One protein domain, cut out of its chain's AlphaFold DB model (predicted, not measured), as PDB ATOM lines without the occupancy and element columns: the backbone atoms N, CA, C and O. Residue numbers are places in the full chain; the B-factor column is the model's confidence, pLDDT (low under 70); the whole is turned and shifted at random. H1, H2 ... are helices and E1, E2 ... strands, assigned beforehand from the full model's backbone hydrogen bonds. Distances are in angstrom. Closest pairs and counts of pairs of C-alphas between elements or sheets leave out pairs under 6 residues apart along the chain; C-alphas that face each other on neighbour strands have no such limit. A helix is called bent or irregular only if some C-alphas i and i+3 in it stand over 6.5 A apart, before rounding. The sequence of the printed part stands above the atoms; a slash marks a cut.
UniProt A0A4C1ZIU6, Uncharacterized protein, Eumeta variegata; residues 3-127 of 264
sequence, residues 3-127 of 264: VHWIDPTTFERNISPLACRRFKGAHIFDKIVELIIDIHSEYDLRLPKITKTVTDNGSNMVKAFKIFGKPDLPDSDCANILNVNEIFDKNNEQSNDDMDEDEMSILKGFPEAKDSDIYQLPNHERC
ATOM      1  N   VAL A   3     -44.071 -13.915 482.802       94.25
ATOM      2  CA  VAL A   3     -45.347 -13.296 483.170       94.25
ATOM      3  C   VAL A   3     -46.478 -14.267 482.879       94.25
ATOM      4  O   VAL A   3     -46.440 -14.997 481.888       94.25
ATOM      5  N   HIS A   4     -47.473 -14.268 483.758       92.19
ATOM      6  CA  HIS A   4     -48.694 -15.051 483.628       92.19
ATOM      7  C   HIS A   4     -49.884 -14.111 483.765       92.19
ATOM      8  O   HIS A   4     -49.866 -13.222 484.617       92.19
ATOM      9  N   TRP A   5     -50.908 -14.295 482.939       92.44
ATOM     10  CA  TRP A   5     -52.151 -13.530 483.022       92.44
ATOM     11  C   TRP A   5     -53.332 -14.381 482.561       92.44
ATOM     12  O   TRP A   5     -53.152 -15.387 481.880       92.44
ATOM     13  N   ILE A   6     -54.542 -13.987 482.943       90.81
ATOM     14  CA  ILE A   6     -55.777 -14.622 482.481       90.81
ATOM     15  C   ILE A   6     -56.355 -13.742 481.377       90.81
ATOM     16  O   ILE A   6     -56.491 -12.531 481.565       90.81
ATOM     17  N   ASP A   7     -56.663 -14.332 480.225       91.69
ATOM     18  CA  ASP A   7     -57.393 -13.625 479.177       91.69
ATOM     19  C   ASP A   7     -58.819 -13.316 479.670       91.69
ATOM     20  O   ASP A   7     -59.532 -14.232 480.080       91.69
ATOM     21  N   PRO A   8     -59.268 -12.050 479.655       92.19
ATOM     22  CA  PRO A   8     -60.575 -11.683 480.199       92.19
ATOM     23  C   PRO A   8     -61.760 -12.189 479.360       92.19
ATOM     24  O   PRO A   8     -62.896 -12.129 479.821       92.19
ATOM     25  N   THR A   9     -61.517 -12.645 478.131       95.31
ATOM     26  CA  THR A   9     -62.539 -13.133 477.199       95.31
ATOM     27  C   THR A   9     -62.590 -14.654 477.185       95.31
ATOM     28  O   THR A   9     -63.674 -15.228 477.265       95.31
ATOM     29  N   THR A  10     -61.433 -15.315 477.077       94.00
ATOM     30  CA  THR A  10     -61.370 -16.786 477.005       94.00
ATOM     31  C   THR A  10     -61.243 -17.447 478.374       94.00
ATOM     32  O   THR A  10     -61.506 -18.641 478.491       94.00
ATOM     33  N   PHE A  11     -60.859 -16.689 479.409       88.06
ATOM     34  CA  PHE A  11     -60.486 -17.184 480.741       88.06
ATOM     35  C   PHE A  11     -59.306 -18.164 480.738       88.06
ATOM     36  O   PHE A  11     -59.028 -18.821 481.744       88.06
ATOM     37  N   GLU A  12     -58.566 -18.239 479.635       89.69
ATOM     38  CA  GLU A  12     -57.371 -19.062 479.548       89.69
ATOM     39  C   GLU A  12     -56.194 -18.365 480.232       89.69
ATOM     40  O   GLU A  12     -55.976 -17.156 480.094       89.69
ATOM     41  N   ARG A  13     -55.398 -19.149 480.966       88.88
ATOM     42  CA  ARG A  13     -54.120 -18.675 481.489       88.88
ATOM     43  C   ARG A  13     -53.099 -18.643 480.363       88.88
ATOM     44  O   ARG A  13     -52.721 -19.681 479.826       88.88
ATOM     45  N   ASN A  14     -52.584 -17.457 480.098       91.06
ATOM     46  CA  ASN A  14     -51.469 -17.232 479.202       91.06
ATOM     47  C   ASN A  14     -50.165 -17.090 479.986       91.06
ATOM     48  O   ASN A  14     -50.144 -16.607 481.121       91.06
ATOM     49  N   ILE A  15     -49.072 -17.489 479.344       91.81
ATOM     50  CA  ILE A  15     -47.708 -17.380 479.853       91.81
ATOM     51  C   ILE A  15     -46.824 -16.769 478.769       91.81
ATOM     52  O   ILE A  15     -46.938 -17.118 477.594       91.81
ATOM     53  N   SER A  16     -45.914 -15.880 479.159       93.25
ATOM     54  CA  SER A  16     -44.858 -15.393 478.273       93.25
ATOM     55  C   SER A  16     -43.521 -15.294 479.011       93.25
ATOM     56  O   SER A  16     -43.459 -14.721 480.108       93.25
ATOM     57  N   PRO A  17     -42.425 -15.852 478.462       94.81
ATOM     58  CA  PRO A  17     -41.097 -15.623 479.006       94.81
ATOM     59  C   PRO A  17     -40.672 -14.176 478.741       94.81
ATOM     60  O   PRO A  17     -40.588 -13.750 477.594       94.81
ATOM     61  N   LEU A  18     -40.368 -13.431 479.805       94.88
ATOM     62  CA  LEU A  18     -39.849 -12.066 479.691       94.88
ATOM     63  C   LEU A  18     -38.328 -12.071 479.556       94.88
ATOM     64  O   LEU A  18     -37.764 -11.442 478.676       94.88
ATOM     65  N   ALA A  19     -37.633 -12.793 480.435       94.94
ATOM     66  CA  ALA A  19     -36.177 -12.720 480.489       94.94
ATOM     67  C   ALA A  19     -35.543 -13.965 481.116       94.94
ATOM     68  O   ALA A  19     -35.998 -14.452 482.154       94.94
ATOM     69  N   CYS A  20     -34.432 -14.427 480.542       94.75
ATOM     70  CA  CYS A  20     -33.514 -15.395 481.148       94.75
ATOM     71  C   CYS A  20     -32.104 -14.792 481.134       94.75
ATOM     72  O   CYS A  20     -31.322 -15.002 480.208       94.75
ATOM     73  N   ARG A  21     -31.815 -13.938 482.121       90.81
ATOM     74  CA  ARG A  21     -30.575 -13.155 482.173       90.81
ATOM     75  C   ARG A  21     -29.558 -13.824 483.087       90.81
ATOM     76  O   ARG A  21     -29.894 -14.297 484.170       90.81
ATOM     77  N   ARG A  22     -28.294 -13.827 482.662       89.44
ATOM     78  CA  ARG A  22     -27.184 -14.280 483.502       89.44
ATOM     79  C   ARG A  22     -26.908 -13.237 484.581       89.44
ATOM     80  O   ARG A  22     -26.457 -12.140 484.264       89.44
ATOM     81  N   PHE A  23     -27.099 -13.618 485.837       88.06
ATOM     82  CA  PHE A  23     -26.644 -12.835 486.979       88.06
ATOM     83  C   PHE A  23     -25.118 -12.970 487.112       88.06
ATOM     84  O   PHE A  23     -24.580 -14.078 487.021       88.06
ATOM     85  N   LYS A  24     -24.396 -11.852 487.228       85.94
ATOM     86  CA  LYS A  24     -22.929 -11.830 487.361       85.94
ATOM     87  C   LYS A  24     -22.551 -11.270 488.729       85.94
ATOM     88  O   LYS A  24     -23.178 -10.323 489.186       85.94
ATOM     89  N   GLY A  25     -21.483 -11.794 489.326       86.62
ATOM     90  CA  GLY A  25     -21.015 -11.348 490.641       86.62
ATOM     91  C   GLY A  25     -21.830 -11.950 491.786       86.62
ATOM     92  O   GLY A  25     -22.377 -13.039 491.642       86.62
ATOM     93  N   ALA A  26     -21.872 -11.262 492.928       84.62
ATOM     94  CA  ALA A  26     -22.627 -11.702 494.098       84.62
ATOM     95  C   ALA A  26     -24.137 -11.513 493.886       84.62
ATOM     96  O   ALA A  26     -24.578 -10.469 493.412       84.62
ATOM     97  N   HIS A  27     -24.932 -12.519 494.253       84.25
ATOM     98  CA  HIS A  27     -26.390 -12.514 494.086       84.25
ATOM     99  C   HIS A  27     -27.083 -11.895 495.309       84.25
ATOM    100  O   HIS A  27     -27.898 -12.550 495.952       84.25
ATOM    101  N   ILE A  28     -26.700 -10.671 495.672       90.69
ATOM    102  CA  ILE A  28     -27.240  -9.941 496.829       90.69
ATOM    103  C   ILE A  28     -28.590  -9.276 496.508       90.69
ATOM    104  O   ILE A  28     -28.953  -9.097 495.343       90.69
ATOM    105  N   PHE A  29     -29.366  -8.979 497.552       88.12
ATOM    106  CA  PHE A  29     -30.784  -8.616 497.450       88.12
ATOM    107  C   PHE A  29     -31.052  -7.328 496.649       88.12
ATOM    108  O   PHE A  29     -31.996  -7.279 495.867       88.12
ATOM    109  N   ASP A  30     -30.208  -6.307 496.773       87.25
ATOM    110  CA  ASP A  30     -30.290  -5.044 496.027       87.25
ATOM    111  C   ASP A  30     -30.048  -5.244 494.520       87.25
ATOM    112  O   ASP A  30     -30.781  -4.718 493.684       87.25
ATOM    113  N   LYS A  31     -29.087  -6.094 494.143       90.69
ATOM    114  CA  LYS A  31     -28.828  -6.448 492.738       90.69
ATOM    115  C   LYS A  31     -29.958  -7.262 492.116       90.69
ATOM    116  O   LYS A  31     -30.205  -7.153 490.914       90.69
ATOM    117  N   ILE A  32     -30.662  -8.063 492.915       91.38
ATOM    118  CA  ILE A  32     -31.886  -8.745 492.480       91.38
ATOM    119  C   ILE A  32     -32.972  -7.716 492.149       91.38
ATOM    120  O   ILE A  32     -33.601  -7.822 491.096       91.38
ATOM    121  N   VAL A  33     -33.152  -6.706 493.006       91.25
ATOM    122  CA  VAL A  33     -34.132  -5.621 492.818       91.25
ATOM    123  C   VAL A  33     -33.840  -4.846 491.534       91.25
ATOM    124  O   VAL A  33     -34.728  -4.727 490.690       91.25
ATOM    125  N   GLU A  34     -32.589  -4.411 491.338       91.00
ATOM    126  CA  GLU A  34     -32.143  -3.723 490.116       91.00
ATOM    127  C   GLU A  34     -32.498  -4.526 488.856       91.00
ATOM    128  O   GLU A  34     -33.064  -3.985 487.905       91.00
ATOM    129  N   LEU A  35     -32.215  -5.834 488.853       92.75
ATOM    130  CA  LEU A  35     -32.477  -6.687 487.696       92.75
ATOM    131  C   LEU A  35     -33.976  -6.879 487.429       92.75
ATOM    132  O   LEU A  35     -34.382  -6.930 486.268       92.75
ATOM    133  N   ILE A  36     -34.793  -7.012 488.479       92.44
ATOM    134  CA  ILE A  36     -36.252  -7.143 488.352       92.44
ATOM    135  C   ILE A  36     -36.846  -5.866 487.757       92.44
ATOM    136  O   ILE A  36     -37.634  -5.948 486.814       92.44
ATOM    137  N   ILE A  37     -36.442  -4.700 488.266       91.44
ATOM    138  CA  ILE A  37     -36.927  -3.400 487.790       91.44
ATOM    139  C   ILE A  37     -36.523  -3.171 486.337       91.44
ATOM    140  O   ILE A  37     -37.367  -2.786 485.538       91.44
ATOM    141  N   ASP A  38     -35.277  -3.477 485.969       92.31
ATOM    142  CA  ASP A  38     -34.809  -3.322 484.590       92.31
ATOM    143  C   ASP A  38     -35.621  -4.186 483.606       92.31
ATOM    144  O   ASP A  38     -36.021  -3.716 482.540       92.31
ATOM    145  N   ILE A  39     -35.960  -5.426 483.987       93.81
ATOM    146  CA  ILE A  39     -36.868  -6.270 483.191       93.81
ATOM    147  C   ILE A  39     -38.270  -5.647 483.133       93.81
ATOM    148  O   ILE A  39     -38.872  -5.595 482.066       93.81
ATOM    149  N   HIS A  40     -38.816  -5.158 484.249       92.38
ATOM    150  CA  HIS A  40     -40.129  -4.509 484.240       92.38
ATOM    151  C   HIS A  40     -40.159  -3.275 483.325       92.38
ATOM    152  O   HIS A  40     -41.125  -3.092 482.581       92.38
ATOM    153  N   SER A  41     -39.104  -2.456 483.339       90.94
ATOM    154  CA  SER A  41     -38.970  -1.273 482.488       90.94
ATOM    155  C   SER A  41     -38.892  -1.623 481.001       90.94
ATOM    156  O   SER A  41     -39.562  -0.965 480.206       90.94
ATOM    157  N   GLU A  42     -38.156  -2.677 480.620       94.25
ATOM    158  CA  GLU A  42     -38.044  -3.145 479.224       94.25
ATOM    159  C   GLU A  42     -39.413  -3.470 478.599       94.25
ATOM    160  O   GLU A  42     -39.637  -3.219 477.416       94.25
ATOM    161  N   TYR A  43     -40.350  -3.974 479.408       92.81
ATOM    162  CA  TYR A  43     -41.677  -4.409 478.964       92.81
ATOM    163  C   TYR A  43     -42.823  -3.454 479.367       92.81
ATOM    164  O   TYR A  43     -43.993  -3.822 479.251       92.81
ATOM    165  N   ASP A  44     -42.522  -2.238 479.851       90.88
ATOM    166  CA  ASP A  44     -43.502  -1.267 480.390       90.88
ATOM    167  C   ASP A  44     -44.460  -1.889 481.439       90.88
ATOM    168  O   ASP A  44     -45.650  -1.559 481.539       90.88
ATOM    169  N   LEU A  45     -43.939  -2.811 482.253       89.75
ATOM    170  CA  LEU A  45     -44.645  -3.474 483.350       89.75
ATOM    171  C   LEU A  45     -44.554  -2.632 484.624       89.75
ATOM    172  O   LEU A  45     -43.865  -2.961 485.586       89.75
ATOM    173  N   ARG A  46     -45.262  -1.504 484.631       86.81
ATOM    174  CA  ARG A  46     -45.356  -0.632 485.813       86.81
ATOM    175  C   ARG A  46     -46.099  -1.333 486.950       86.81
ATOM    176  O   ARG A  46     -46.988  -2.144 486.695       86.81
ATOM    177  N   LEU A  47     -45.820  -0.945 488.196       84.12
ATOM    178  CA  LEU A  47     -46.410  -1.553 489.399       84.12
ATOM    179  C   LEU A  47     -47.937  -1.751 489.372       84.12
ATOM    180  O   LEU A  47     -48.379  -2.797 489.838       84.12
ATOM    181  N   PRO A  48     -48.770  -0.834 488.834       86.31
ATOM    182  CA  PRO A  48     -50.219  -1.053 488.769       86.31
ATOM    183  C   PRO A  48     -50.650  -2.194 487.836       86.31
ATOM    184  O   PRO A  48     -51.758  -2.701 487.973       86.31
ATOM    185  N   LYS A  49     -49.799  -2.596 486.881       88.88
ATOM    186  CA  LYS A  49     -50.060  -3.716 485.962       88.88
ATOM    187  C   LYS A  49     -49.678  -5.072 486.566       88.88
ATOM    188  O   LYS A  49     -50.013  -6.100 485.987       88.88
ATOM    189  N   ILE A  50     -48.952  -5.083 487.688       90.31
ATOM    190  CA  ILE A  50     -48.448  -6.303 488.317       90.31
ATOM    191  C   ILE A  50     -49.217  -6.550 489.610       90.31
ATOM    192  O   ILE A  50     -49.034  -5.849 490.604       90.31
ATOM    193  N   THR A  51     -50.042  -7.593 489.612       89.50
ATOM    194  CA  THR A  51     -50.774  -8.015 490.811       89.50
ATOM    195  C   THR A  51     -49.836  -8.613 491.855       89.50
ATOM    196  O   THR A  51     -49.959  -8.316 493.043       89.50
ATOM    197  N   LYS A  52     -48.906  -9.478 491.424       89.38
ATOM    198  CA  LYS A  52     -48.028 -10.225 492.325       89.38
ATOM    199  C   LYS A  52     -46.775 -10.754 491.638       89.38
ATOM    200  O   LYS A  52     -46.777 -10.996 490.433       89.38
ATOM    201  N   THR A  53     -45.730 -10.987 492.423       91.81
ATOM    202  CA  THR A  53     -44.500 -11.666 492.017       91.81
ATOM    203  C   THR A  53     -44.270 -12.894 492.887       91.81
ATOM    204  O   THR A  53     -44.239 -12.789 494.110       91.81
ATOM    205  N   VAL A  54     -44.078 -14.051 492.252       90.88
ATOM    206  CA  VAL A  54     -43.789 -15.320 492.933       90.88
ATOM    207  C   VAL A  54     -42.312 -15.661 492.773       90.88
ATOM    208  O   VAL A  54     -41.808 -15.700 491.648       90.88
ATOM    209  N   THR A  55     -41.617 -15.940 493.876       91.50
ATOM    210  CA  THR A  55     -40.226 -16.432 493.857       91.50
ATOM    211  C   THR A  55     -40.057 -17.639 494.769       91.50
ATOM    212  O   THR A  55     -40.925 -17.937 495.585       91.50
ATOM    213  N   ASP A  56     -38.922 -18.331 494.664       88.25
ATOM    214  CA  ASP A  56     -38.514 -19.286 495.694       88.25
ATOM    215  C   ASP A  56     -38.267 -18.601 497.055       88.25
ATOM    216  O   ASP A  56     -38.330 -17.372 497.183       88.25
ATOM    217  N   ASN A  57     -37.993 -19.419 498.074       84.06
ATOM    218  CA  ASN A  57     -37.715 -18.961 499.438       84.06
ATOM    219  C   ASN A  57     -36.226 -18.649 499.655       84.06
ATOM    220  O   ASN A  57     -35.745 -18.730 500.785       84.06
ATOM    221  N   GLY A  58     -35.466 -18.346 498.597       86.62
ATOM    222  CA  GLY A  58     -34.070 -17.950 498.730       86.62
ATOM    223  C   GLY A  58     -33.942 -16.702 499.605       86.62
ATOM    224  O   GLY A  58     -34.677 -15.732 499.418       86.62
ATOM    225  N   SER A  59     -32.994 -16.699 500.545       86.44
ATOM    226  CA  SER A  59     -32.835 -15.621 501.537       86.44
ATOM    227  C   SER A  59     -32.716 -14.233 500.900       86.44
ATOM    228  O   SER A  59     -33.389 -13.296 501.323       86.44
ATOM    229  N   ASN A  60     -31.944 -14.107 499.816       91.06
ATOM    230  CA  ASN A  60     -31.785 -12.838 499.100       91.06
ATOM    231  C   ASN A  60     -33.048 -12.411 498.333       91.06
ATOM    232  O   ASN A  60     -33.291 -11.213 498.211       91.06
ATOM    233  N   MET A  61     -33.875 -13.357 497.865       90.81
ATOM    234  CA  MET A  61     -35.189 -13.043 497.287       90.81
ATOM    235  C   MET A  61     -36.129 -12.523 498.376       90.81
ATOM    236  O   MET A  61     -36.680 -11.435 498.246       90.81
ATOM    237  N   VAL A  62     -36.257 -13.257 499.485       88.19
ATOM    238  CA  VAL A  62     -37.113 -12.863 500.616       88.19
ATOM    239  C   VAL A  62     -36.712 -11.486 501.145       88.19
ATOM    240  O   VAL A  62     -37.565 -10.624 501.337       88.19
ATOM    241  N   LYS A  63     -35.410 -11.243 501.312       87.44
ATOM    242  CA  LYS A  63     -34.875  -9.957 501.767       87.44
ATOM    243  C   LYS A  63     -35.164  -8.816 500.789       87.44
ATOM    244  O   LYS A  63     -35.575  -7.746 501.228       87.44
ATOM    245  N   ALA A  64     -35.010  -9.048 499.483       90.38
ATOM    246  CA  ALA A  64     -35.320  -8.061 498.449       90.38
ATOM    247  C   ALA A  64     -36.777  -7.588 498.541       90.38
ATOM    248  O   ALA A  64     -37.034  -6.390 498.626       90.38
ATOM    249  N   PHE A  65     -37.728  -8.521 498.595       90.38
ATOM    250  CA  PHE A  65     -39.148  -8.180 498.683       90.38
ATOM    251  C   PHE A  65     -39.564  -7.657 500.061       90.38
ATOM    252  O   PHE A  65     -40.479  -6.846 500.139       90.38
ATOM    253  N   LYS A  66     -38.876  -8.041 501.141       86.94
ATOM    254  CA  LYS A  66     -39.117  -7.479 502.479       86.94
ATOM    255  C   LYS A  66     -38.696  -6.010 502.584       86.94
ATOM    256  O   LYS A  66     -39.375  -5.236 503.247       86.94
ATOM    257  N   ILE A  67     -37.573  -5.634 501.964       86.25
ATOM    258  CA  ILE A  67     -37.023  -4.269 502.040       86.25
ATOM    259  C   ILE A  67     -37.660  -3.349 500.991       86.25
ATOM    260  O   ILE A  67     -37.981  -2.205 501.298       86.25
ATOM    261  N   PHE A  68     -37.836  -3.840 499.762       86.25
ATOM    262  CA  PHE A  68     -38.260  -3.027 498.617       86.25
ATOM    263  C   PHE A  68     -39.693  -3.306 498.155       86.25
ATOM    264  O   PHE A  68     -40.176  -2.637 497.245       86.25
ATOM    265  N   GLY A  69     -40.385  -4.286 498.736       84.75
ATOM    266  CA  GLY A  69     -41.785  -4.566 498.419       84.75
ATOM    267  C   GLY A  69     -42.724  -3.444 498.854       84.75
ATOM    268  O   GLY A  69     -42.393  -2.598 499.688       84.75
ATOM    269  N   LYS A  70     -43.931  -3.436 498.284       74.50
ATOM    270  CA  LYS A  70     -45.011  -2.580 498.783       74.50
ATOM    271  C   LYS A  70     -45.285  -2.893 500.261       74.50
ATOM    272  O   LYS A  70     -45.401  -4.071 500.594       74.50
ATOM    273  N   PRO A  71     -45.423  -1.878 501.135       60.78
ATOM    274  CA  PRO A  71     -45.917  -2.111 502.483       60.78
ATOM    275  C   PRO A  71     -47.331  -2.685 502.383       60.78
ATOM    276  O   PRO A  71     -48.175  -2.128 501.674       60.78
ATOM    277  N   ASP A  72     -47.570  -3.808 503.062       53.34
ATOM    278  CA  ASP A  72     -48.883  -4.443 503.102       53.34
ATOM    279  C   ASP A  72     -49.908  -3.425 503.621       53.34
ATOM    280  O   ASP A  72     -49.833  -2.958 504.760       53.34
ATOM    281  N   LEU A  73     -50.857  -3.033 502.767       42.28
ATOM    282  CA  LEU A  73     -52.010  -2.268 503.223       42.28
ATOM    283  C   LEU A  73     -52.821  -3.172 504.173       42.28
ATOM    284  O   LEU A  73     -53.045  -4.335 503.839       42.28
ATOM    285  N   PRO A  74     -53.285  -2.662 505.328       38.19
ATOM    286  CA  PRO A  74     -53.857  -3.477 506.406       38.19
ATOM    287  C   PRO A  74     -55.195  -4.184 506.102       38.19
ATOM    288  O   PRO A  74     -55.736  -4.831 506.991       38.19
ATOM    289  N   ASP A  75     -55.715  -4.124 504.875       36.75
ATOM    290  CA  ASP A  75     -57.038  -4.652 504.495       36.75
ATOM    291  C   ASP A  75     -56.994  -6.008 503.770       36.75
ATOM    292  O   ASP A  75     -57.866  -6.338 502.966       36.75
ATOM    293  N   SER A  76     -55.983  -6.834 504.037       40.31
ATOM    294  CA  SER A  76     -55.975  -8.210 503.546       40.31
ATOM    295  C   SER A  76     -55.918  -9.185 504.714       40.31
ATOM    296  O   SER A  76     -54.952  -9.190 505.476       40.31
ATOM    297  N   ASP A  77     -56.918 -10.068 504.810       38.12
ATOM    298  CA  ASP A  77     -57.009 -11.206 505.747       38.12
ATOM    299  C   ASP A  77     -55.771 -12.150 505.718       38.12
ATOM    300  O   ASP A  77     -55.679 -13.128 506.462       38.12
ATOM    301  N   CYS A  78     -54.775 -11.847 504.880       41.19
ATOM    302  CA  CYS A  78     -53.456 -12.459 504.787       41.19
ATOM    303  C   CYS A  78     -52.510 -12.165 505.969       41.19
ATOM    304  O   CYS A  78     -51.458 -12.803 506.047       41.19
ATOM    305  N   ALA A  79     -52.849 -11.270 506.908       36.22
ATOM    306  CA  ALA A  79     -52.006 -10.976 508.080       36.22
ATOM    307  C   ALA A  79     -51.660 -12.231 508.917       36.22
ATOM    308  O   ALA A  79     -50.576 -12.332 509.491       36.22
ATOM    309  N   ASN A  80     -52.534 -13.244 508.918       36.94
ATOM    310  CA  ASN A  80     -52.285 -14.519 509.599       36.94
ATOM    311  C   ASN A  80     -51.270 -15.429 508.870       36.94
ATOM    312  O   ASN A  80     -50.636 -16.261 509.514       36.94
ATOM    313  N   ILE A  81     -51.069 -15.264 507.554       43.75
ATOM    314  CA  ILE A  81     -50.096 -16.043 506.759       43.75
ATOM    315  C   ILE A  81     -48.665 -15.536 507.005       43.75
ATOM    316  O   ILE A  81     -47.722 -16.330 507.041       43.75
ATOM    317  N   LEU A  82     -48.494 -14.230 507.237       39.09
ATOM    318  CA  LEU A  82     -47.198 -13.626 507.571       39.09
ATOM    319  C   LEU A  82     -46.612 -14.211 508.864       39.09
ATOM    320  O   LEU A  82     -45.433 -14.548 508.896       39.09
ATOM    321  N   ASN A  83     -47.446 -14.446 509.880       36.22
ATOM    322  CA  ASN A  83     -47.008 -15.025 511.152       36.22
ATOM    323  C   ASN A  83     -46.485 -16.472 510.990       36.22
ATOM    324  O   ASN A  83     -45.530 -16.876 511.649       36.22
ATOM    325  N   VAL A  84     -47.045 -17.253 510.054       45.25
ATOM    326  CA  VAL A  84     -46.538 -18.598 509.714       45.25
ATOM    327  C   VAL A  84     -45.207 -18.514 508.958       45.25
ATOM    328  O   VAL A  84     -44.292 -19.288 509.239       45.25
ATOM    329  N   ASN A  85     -45.069 -17.554 508.039       43.16
ATOM    330  CA  ASN A  85     -43.833 -17.335 507.283       43.16
ATOM    331  C   ASN A  85     -42.678 -16.833 508.164       43.16
ATOM    332  O   ASN A  85     -41.555 -17.292 507.985       43.16
ATOM    333  N   GLU A  86     -42.939 -15.968 509.150       47.88
ATOM    334  CA  GLU A  86     -41.926 -15.517 510.119       47.88
ATOM    335  C   GLU A  86     -41.454 -16.646 511.049       47.88
ATOM    336  O   GLU A  86     -40.268 -16.737 511.373       47.88
ATOM    337  N   ILE A  87     -42.358 -17.545 511.460       49.59
ATOM    338  CA  ILE A  87     -41.993 -18.763 512.204       49.59
ATOM    339  C   ILE A  87     -41.163 -19.702 511.317       49.59
ATOM    340  O   ILE A  87     -40.192 -20.300 511.785       49.59
ATOM    341  N   PHE A  88     -41.522 -19.831 510.037       47.00
ATOM    342  CA  PHE A  88     -40.776 -20.644 509.079       47.00
ATOM    343  C   PHE A  88     -39.367 -20.088 508.832       47.00
ATOM    344  O   PHE A  88     -38.414 -20.864 508.840       47.00
ATOM    345  N   ASP A  89     -39.211 -18.768 508.702       47.84
ATOM    346  CA  ASP A  89     -37.912 -18.108 508.512       47.84
ATOM    347  C   ASP A  89     -36.985 -18.305 509.712       47.84
ATOM    348  O   ASP A  89     -35.854 -18.750 509.531       47.84
ATOM    349  N   LYS A  90     -37.478 -18.118 510.946       48.41
ATOM    350  CA  LYS A  90     -36.688 -18.380 512.167       48.41
ATOM    351  C   LYS A  90     -36.203 -19.829 512.269       48.41
ATOM    352  O   LYS A  90     -35.129 -20.084 512.807       48.41
ATOM    353  N   ASN A  91     -36.977 -20.782 511.748       46.28
ATOM    354  CA  ASN A  91     -36.585 -22.192 511.698       46.28
ATOM    355  C   ASN A  91     -35.618 -22.506 510.538       46.28
ATOM    356  O   ASN A  91     -34.927 -23.524 510.580       46.28
ATOM    357  N   ASN A  92     -35.567 -21.663 509.500       43.78
ATOM    358  CA  ASN A  92     -34.712 -21.835 508.320       43.78
ATOM    359  C   ASN A  92     -33.354 -21.116 508.468       43.78
ATOM    360  O   ASN A  92     -32.363 -21.582 507.910       43.78
ATOM    361  N   GLU A  93     -33.295 -20.039 509.262       43.59
ATOM    362  CA  GLU A  93     -32.086 -19.266 509.611       43.59
ATOM    363  C   GLU A  93     -31.127 -20.003 510.569       43.59
ATOM    364  O   GLU A  93     -30.007 -19.560 510.794       43.59
ATOM    365  N   GLN A  94     -31.498 -21.175 511.098       39.72
ATOM    366  CA  GLN A  94     -30.621 -21.969 511.976       39.72
ATOM    367  C   GLN A  94     -29.493 -22.723 511.249       39.72
ATOM    368  O   GLN A  94     -28.758 -23.495 511.867       39.72
ATOM    369  N   SER A  95     -29.322 -22.497 509.947       39.34
ATOM    370  CA  SER A  95     -28.157 -22.960 509.197       39.34
ATOM    371  C   SER A  95     -27.614 -21.846 508.299       39.34
ATOM    372  O   SER A  95     -28.030 -21.735 507.147       39.34
ATOM    373  N   ASN A  96     -26.642 -21.121 508.859       32.31
ATOM    374  CA  ASN A  96     -25.632 -20.244 508.248       32.31
ATOM    375  C   ASN A  96     -25.836 -18.723 508.390       32.31
ATOM    376  O   ASN A  96     -26.700 -18.128 507.753       32.31
ATOM    377  N   ASP A  97     -24.878 -18.184 509.152       34.12
ATOM    378  CA  ASP A  97     -24.243 -16.862 509.149       34.12
ATOM    379  C   ASP A  97     -24.958 -15.678 509.821       34.12
ATOM    380  O   ASP A  97     -25.847 -15.033 509.273       34.12
ATOM    381  N   ASP A  98     -24.493 -15.431 511.055       32.94
ATOM    382  CA  ASP A  98     -24.088 -14.147 511.639       32.94
ATOM    383  C   ASP A  98     -24.761 -12.892 511.064       32.94
ATOM    384  O   ASP A  98     -24.386 -12.351 510.024       32.94
ATOM    385  N   MET A  99     -25.736 -12.372 511.814       33.03
ATOM    386  CA  MET A  99     -26.236 -11.017 511.610       33.03
ATOM    387  C   MET A  99     -25.180 -10.001 512.064       33.03
ATOM    388  O   MET A  99     -25.070  -9.720 513.258       33.03
ATOM    389  N   ASP A 100     -24.446  -9.420 511.118       33.31
ATOM    390  CA  ASP A 100     -23.625  -8.233 511.367       33.31
ATOM    391  C   ASP A 100     -24.511  -6.974 511.473       33.31
ATOM    392  O   ASP A 100     -25.317  -6.665 510.592       33.31
ATOM    393  N   GLU A 101     -24.323  -6.203 512.550       36.75
ATOM    394  CA  GLU A 101     -24.987  -4.914 512.831       36.75
ATOM    395  C   GLU A 101     -24.718  -3.820 511.766       36.75
ATOM    396  O   GLU A 101     -25.368  -2.770 511.769       36.75
ATOM    397  N   ASP A 102     -23.806  -4.061 510.819       38.94
ATOM    398  CA  ASP A 102     -23.368  -3.100 509.797       38.94
ATOM    399  C   ASP A 102     -24.353  -2.907 508.621       38.94
ATOM    400  O   ASP A 102     -24.244  -1.931 507.870       38.94
ATOM    401  N   GLU A 103     -25.378  -3.754 508.460       45.47
ATOM    402  CA  GLU A 103     -26.333  -3.631 507.339       45.47
ATOM    403  C   GLU A 103     -27.306  -2.445 507.457       45.47
ATOM    404  O   GLU A 103     -27.835  -1.974 506.444       45.47
ATOM    405  N   MET A 104     -27.495  -1.882 508.655       36.22
ATOM    406  CA  MET A 104     -28.312  -0.673 508.851       36.22
ATOM    407  C   MET A 104     -27.643   0.588 508.262       36.22
ATOM    408  O   MET A 104     -28.310   1.593 508.003       36.22
ATOM    409  N   SER A 105     -26.328   0.549 508.007       38.25
ATOM    410  CA  SER A 105     -25.595   1.662 507.387       38.25
ATOM    411  C   SER A 105     -25.790   1.748 505.868       38.25
ATOM    412  O   SER A 105     -25.688   2.844 505.315       38.25
ATOM    413  N   ILE A 106     -26.142   0.649 505.187       42.84
ATOM    414  CA  ILE A 106     -26.334   0.631 503.722       42.84
ATOM    415  C   ILE A 106     -27.580   1.436 503.312       42.84
ATOM    416  O   ILE A 106     -27.589   2.072 502.257       42.84
ATOM    417  N   LEU A 107     -28.589   1.528 504.187       40.69
ATOM    418  CA  LEU A 107     -29.796   2.329 503.956       40.69
ATOM    419  C   LEU A 107     -29.500   3.839 503.826       40.69
ATOM    420  O   LEU A 107     -30.245   4.556 503.165       40.69
ATOM    421  N   LYS A 108     -28.397   4.330 504.412       41.00
ATOM    422  CA  LYS A 108     -28.001   5.752 504.364       41.00
ATOM    423  C   LYS A 108     -27.272   6.153 503.077       41.00
ATOM    424  O   LYS A 108     -27.060   7.340 502.853       41.00
ATOM    425  N   GLY A 109     -26.858   5.184 502.253       37.22
ATOM    426  CA  GLY A 109     -26.175   5.429 500.978       37.22
ATOM    427  C   GLY A 109     -27.119   5.670 499.798       37.22
ATOM    428  O   GLY A 109     -26.662   6.060 498.723       37.22
ATOM    429  N   PHE A 110     -28.423   5.451 499.980       37.81
ATOM    430  CA  PHE A 110     -29.419   5.734 498.955       37.81
ATOM    431  C   PHE A 110     -29.762   7.229 498.975       37.81
ATOM    432  O   PHE A 110     -30.080   7.758 500.043       37.81
ATOM    433  N   PRO A 111     -29.696   7.935 497.830       36.59
ATOM    434  CA  PRO A 111     -30.151   9.315 497.773       36.59
ATOM    435  C   PRO A 111     -31.612   9.364 498.214       36.59
ATOM    436  O   PRO A 111     -32.418   8.569 497.731       36.59
ATOM    437  N   GLU A 112     -31.944  10.285 499.125       37.44
ATOM    438  CA  GLU A 112     -33.326  10.601 499.494       37.44
ATOM    439  C   GLU A 112     -34.113  10.861 498.203       37.44
ATOM    440  O   GLU A 112     -33.942  11.881 497.527       37.44
ATOM    441  N   ALA A 113     -34.887   9.859 497.789       41.19
ATOM    442  CA  ALA A 113     -35.477   9.817 496.470       41.19
ATOM    443  C   ALA A 113     -36.559  10.894 496.370       41.19
ATOM    444  O   ALA A 113     -37.571  10.850 497.065       41.19
ATOM    445  N   LYS A 114     -36.365  11.844 495.451       36.62
ATOM    446  CA  LYS A 114     -37.433  12.740 494.984       36.62
ATOM    447  C   LYS A 114     -38.430  12.052 494.032       36.62
ATOM    448  O   LYS A 114     -39.323  12.727 493.544       36.62
ATOM    449  N   ASP A 115     -38.312  10.739 493.826       42.53
ATOM    450  CA  ASP A 115     -39.305   9.870 493.181       42.53
ATOM    451  C   ASP A 115     -39.262   8.489 493.861       42.53
ATOM    452  O   ASP A 115     -38.372   7.678 493.602       42.53
ATOM    453  N   SER A 116     -40.198   8.222 494.775       49.81
ATOM    454  CA  SER A 116     -40.250   6.992 495.588       49.81
ATOM    455  C   SER A 116     -40.568   5.714 494.800       49.81
ATOM    456  O   SER A 116     -40.468   4.620 495.350       49.81
ATOM    457  N   ASP A 117     -40.939   5.832 493.524       52.53
ATOM    458  CA  ASP A 117     -41.489   4.725 492.729       52.53
ATOM    459  C   ASP A 117     -40.431   3.928 491.951       52.53
ATOM    460  O   ASP A 117     -40.731   2.855 491.430       52.53
ATOM    461  N   ILE A 118     -39.187   4.416 491.864       59.91
ATOM    462  CA  ILE A 118     -38.170   3.825 490.973       59.91
ATOM    463  C   ILE A 118     -37.681   2.456 491.477       59.91
ATOM    464  O   ILE A 118     -37.327   1.608 490.663       59.91
ATOM    465  N   TYR A 119     -37.698   2.215 492.794       67.56
ATOM    466  CA  TYR A 119     -37.138   0.999 493.405       67.56
ATOM    467  C   TYR A 119     -38.149   0.107 494.127       67.56
ATOM    468  O   TYR A 119     -37.756  -0.836 494.812       67.56
ATOM    469  N   GLN A 120     -39.445   0.376 493.985       86.06
ATOM    470  CA  GLN A 120     -40.468  -0.414 494.657       86.06
ATOM    471  C   GLN A 120     -40.785  -1.692 493.864       86.06
ATOM    472  O   GLN A 120     -41.022  -1.657 492.656       86.06
ATOM    473  N   LEU A 121     -40.812  -2.832 494.554       89.31
ATOM    474  CA  LEU A 121     -41.203  -4.132 494.020       89.31
ATOM    475  C   LEU A 121     -42.710  -4.393 494.225       89.31
ATOM    476  O   LEU A 121     -43.306  -3.894 495.185       89.31
ATOM    477  N   PRO A 122     -43.353  -5.189 493.346       88.56
ATOM    478  CA  PRO A 122     -44.735  -5.631 493.534       88.56
ATOM    479  C   PRO A 122     -44.925  -6.490 494.794       88.56
ATOM    480  O   PRO A 122     -43.958  -6.928 495.418       88.56
ATOM    481  N   ASN A 123     -46.186  -6.793 495.118       87.50
ATOM    482  CA  ASN A 123     -46.525  -7.730 496.189       87.50
ATOM    483  C   ASN A 123     -45.830  -9.077 495.967       87.50
ATOM    484  O   ASN A 123     -45.791  -9.585 494.844       87.50
ATOM    485  N   HIS A 124     -45.326  -9.674 497.043       89.06
ATOM    486  CA  HIS A 124     -44.561 -10.917 496.985       89.06
ATOM    487  C   HIS A 124     -45.384 -12.124 497.414       89.06
ATOM    488  O   HIS A 124     -46.196 -12.064 498.335       89.06
ATOM    489  N   GLU A 125     -45.160 -13.245 496.742       87.69
ATOM    490  CA  GLU A 125     -45.593 -14.561 497.181       87.69
ATOM    491  C   GLU A 125     -44.427 -15.534 497.160       87.69
ATOM    492  O   GLU A 125     -43.632 -15.595 496.219       87.69
ATOM    493  N   ARG A 126     -44.381 -16.363 498.193       86.88
ATOM    494  CA  ARG A 126     -43.470 -17.493 498.248       86.88
ATOM    495  C   ARG A 126     -43.995 -18.634 497.393       86.88
ATOM    496  O   ARG A 126     -45.182 -18.954 497.412       86.88
ATOM    497  N   CYS A 127     -43.096 -19.279 496.667       88.25
ATOM    498  CA  CYS A 127     -43.408 -20.451 495.874       88.25
ATOM    499  C   CYS A 127     -43.752 -21.625 496.800       88.25
ATOM    500  O   CYS A 127     -42.871 -22.223 497.423       88.25
TER     501      CYS A 127
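Overview. This is residues 3 to 127 of the 264 residues of an uncharacterized protein of Eumeta variegata (UniProt A0A4C1ZIU6). A small core of H2, H1 and the short two-stranded sheet of E3 and E4 has a hairpin, E1 and E2, at one end, where the turn of residues 7 to 12 sticks out, and a wide, loose arc, residues 71 to 119 with H3 and H4 in it, that swings away from the core and back. H3 and H4 touch no helix. The printed part has 125 residues, with four named helices and four named strands in the order E1 E2 H1 E3 H2 H3 H4 E4; E1 and E2 are antiparallel, E3 and E4 parallel. The class is mixed, helices and strands, with 62 residues, under half, in named elements. The whole is only just compact, close to loose, with a radius of gyration of the C-alphas of 16.5 A, and elongated, with spans of 52 by 34 by 31 A.

Along the chain. E1, residues 3 to 6, begins with C-alpha 3 at (-45.347, -13.296, 483.170) and is 10.5 A long; E2, residues 13 to 17, is 13.6 A. E3, residues 53 to 55, is 6.7 A, and E4, residues 124 to 126, is 6.8 A, with C-alpha 126 at (-43.470, -17.493, 498.248). H1, residues 29 to 42, is 20.4 A, from C-alpha 29 at (-30.784, -8.616, 497.450). H2 is residues 59 to 68, 14.0 A; H3 is residues 79 to 92, 20.4 A; H4 is residues 101 to 109, 15.8 A.

Arrangement. E1 and E2 form an antiparallel hairpin, with N 5 and O 14 3.0 A apart and N 14 and O 5 2.8 A apart, within hydrogen-bond range. This hairpin is apart from E3, E4 and H2. E3 and E4 are parallel at 32 degrees, with N 125 and O 53 2.8 A apart; with H2, H3 and H4 between them they make a strand-helix-strand unit, two parallel neighbour strands joined through helices. The closest C-alphas of H2 and E4 are those of Phe 65 and His 124, 6.3 A apart. H1, with residues 29 to 33 alone, touches H2 at a steep tilt of 66 degrees, the same way; the closest C-alphas are those of Phe 29 and Asn 60, 4.6 A. H3 is apart from H2, E3 and E4, and H4 is apart from H3 and H2. Each O i to N i+4 pair is within range in H1 and H2, 8 of 10 in H3, and 0 of 5 in H4, where 4 of 6 O i to N i+3 pairs are. H4 is only just irregular, with C-alphas 101 and 104 6.7 A apart.

Size, cuts and confidence. The two C-alphas farthest apart are those of Thr 10 and Glu 101, 52.4 A. The printed part has no cut. The links E2 to H1 and H4 to E4 are long. The mean pLDDT of the printed part is 71.1, and residues 71 to 119 are under 70.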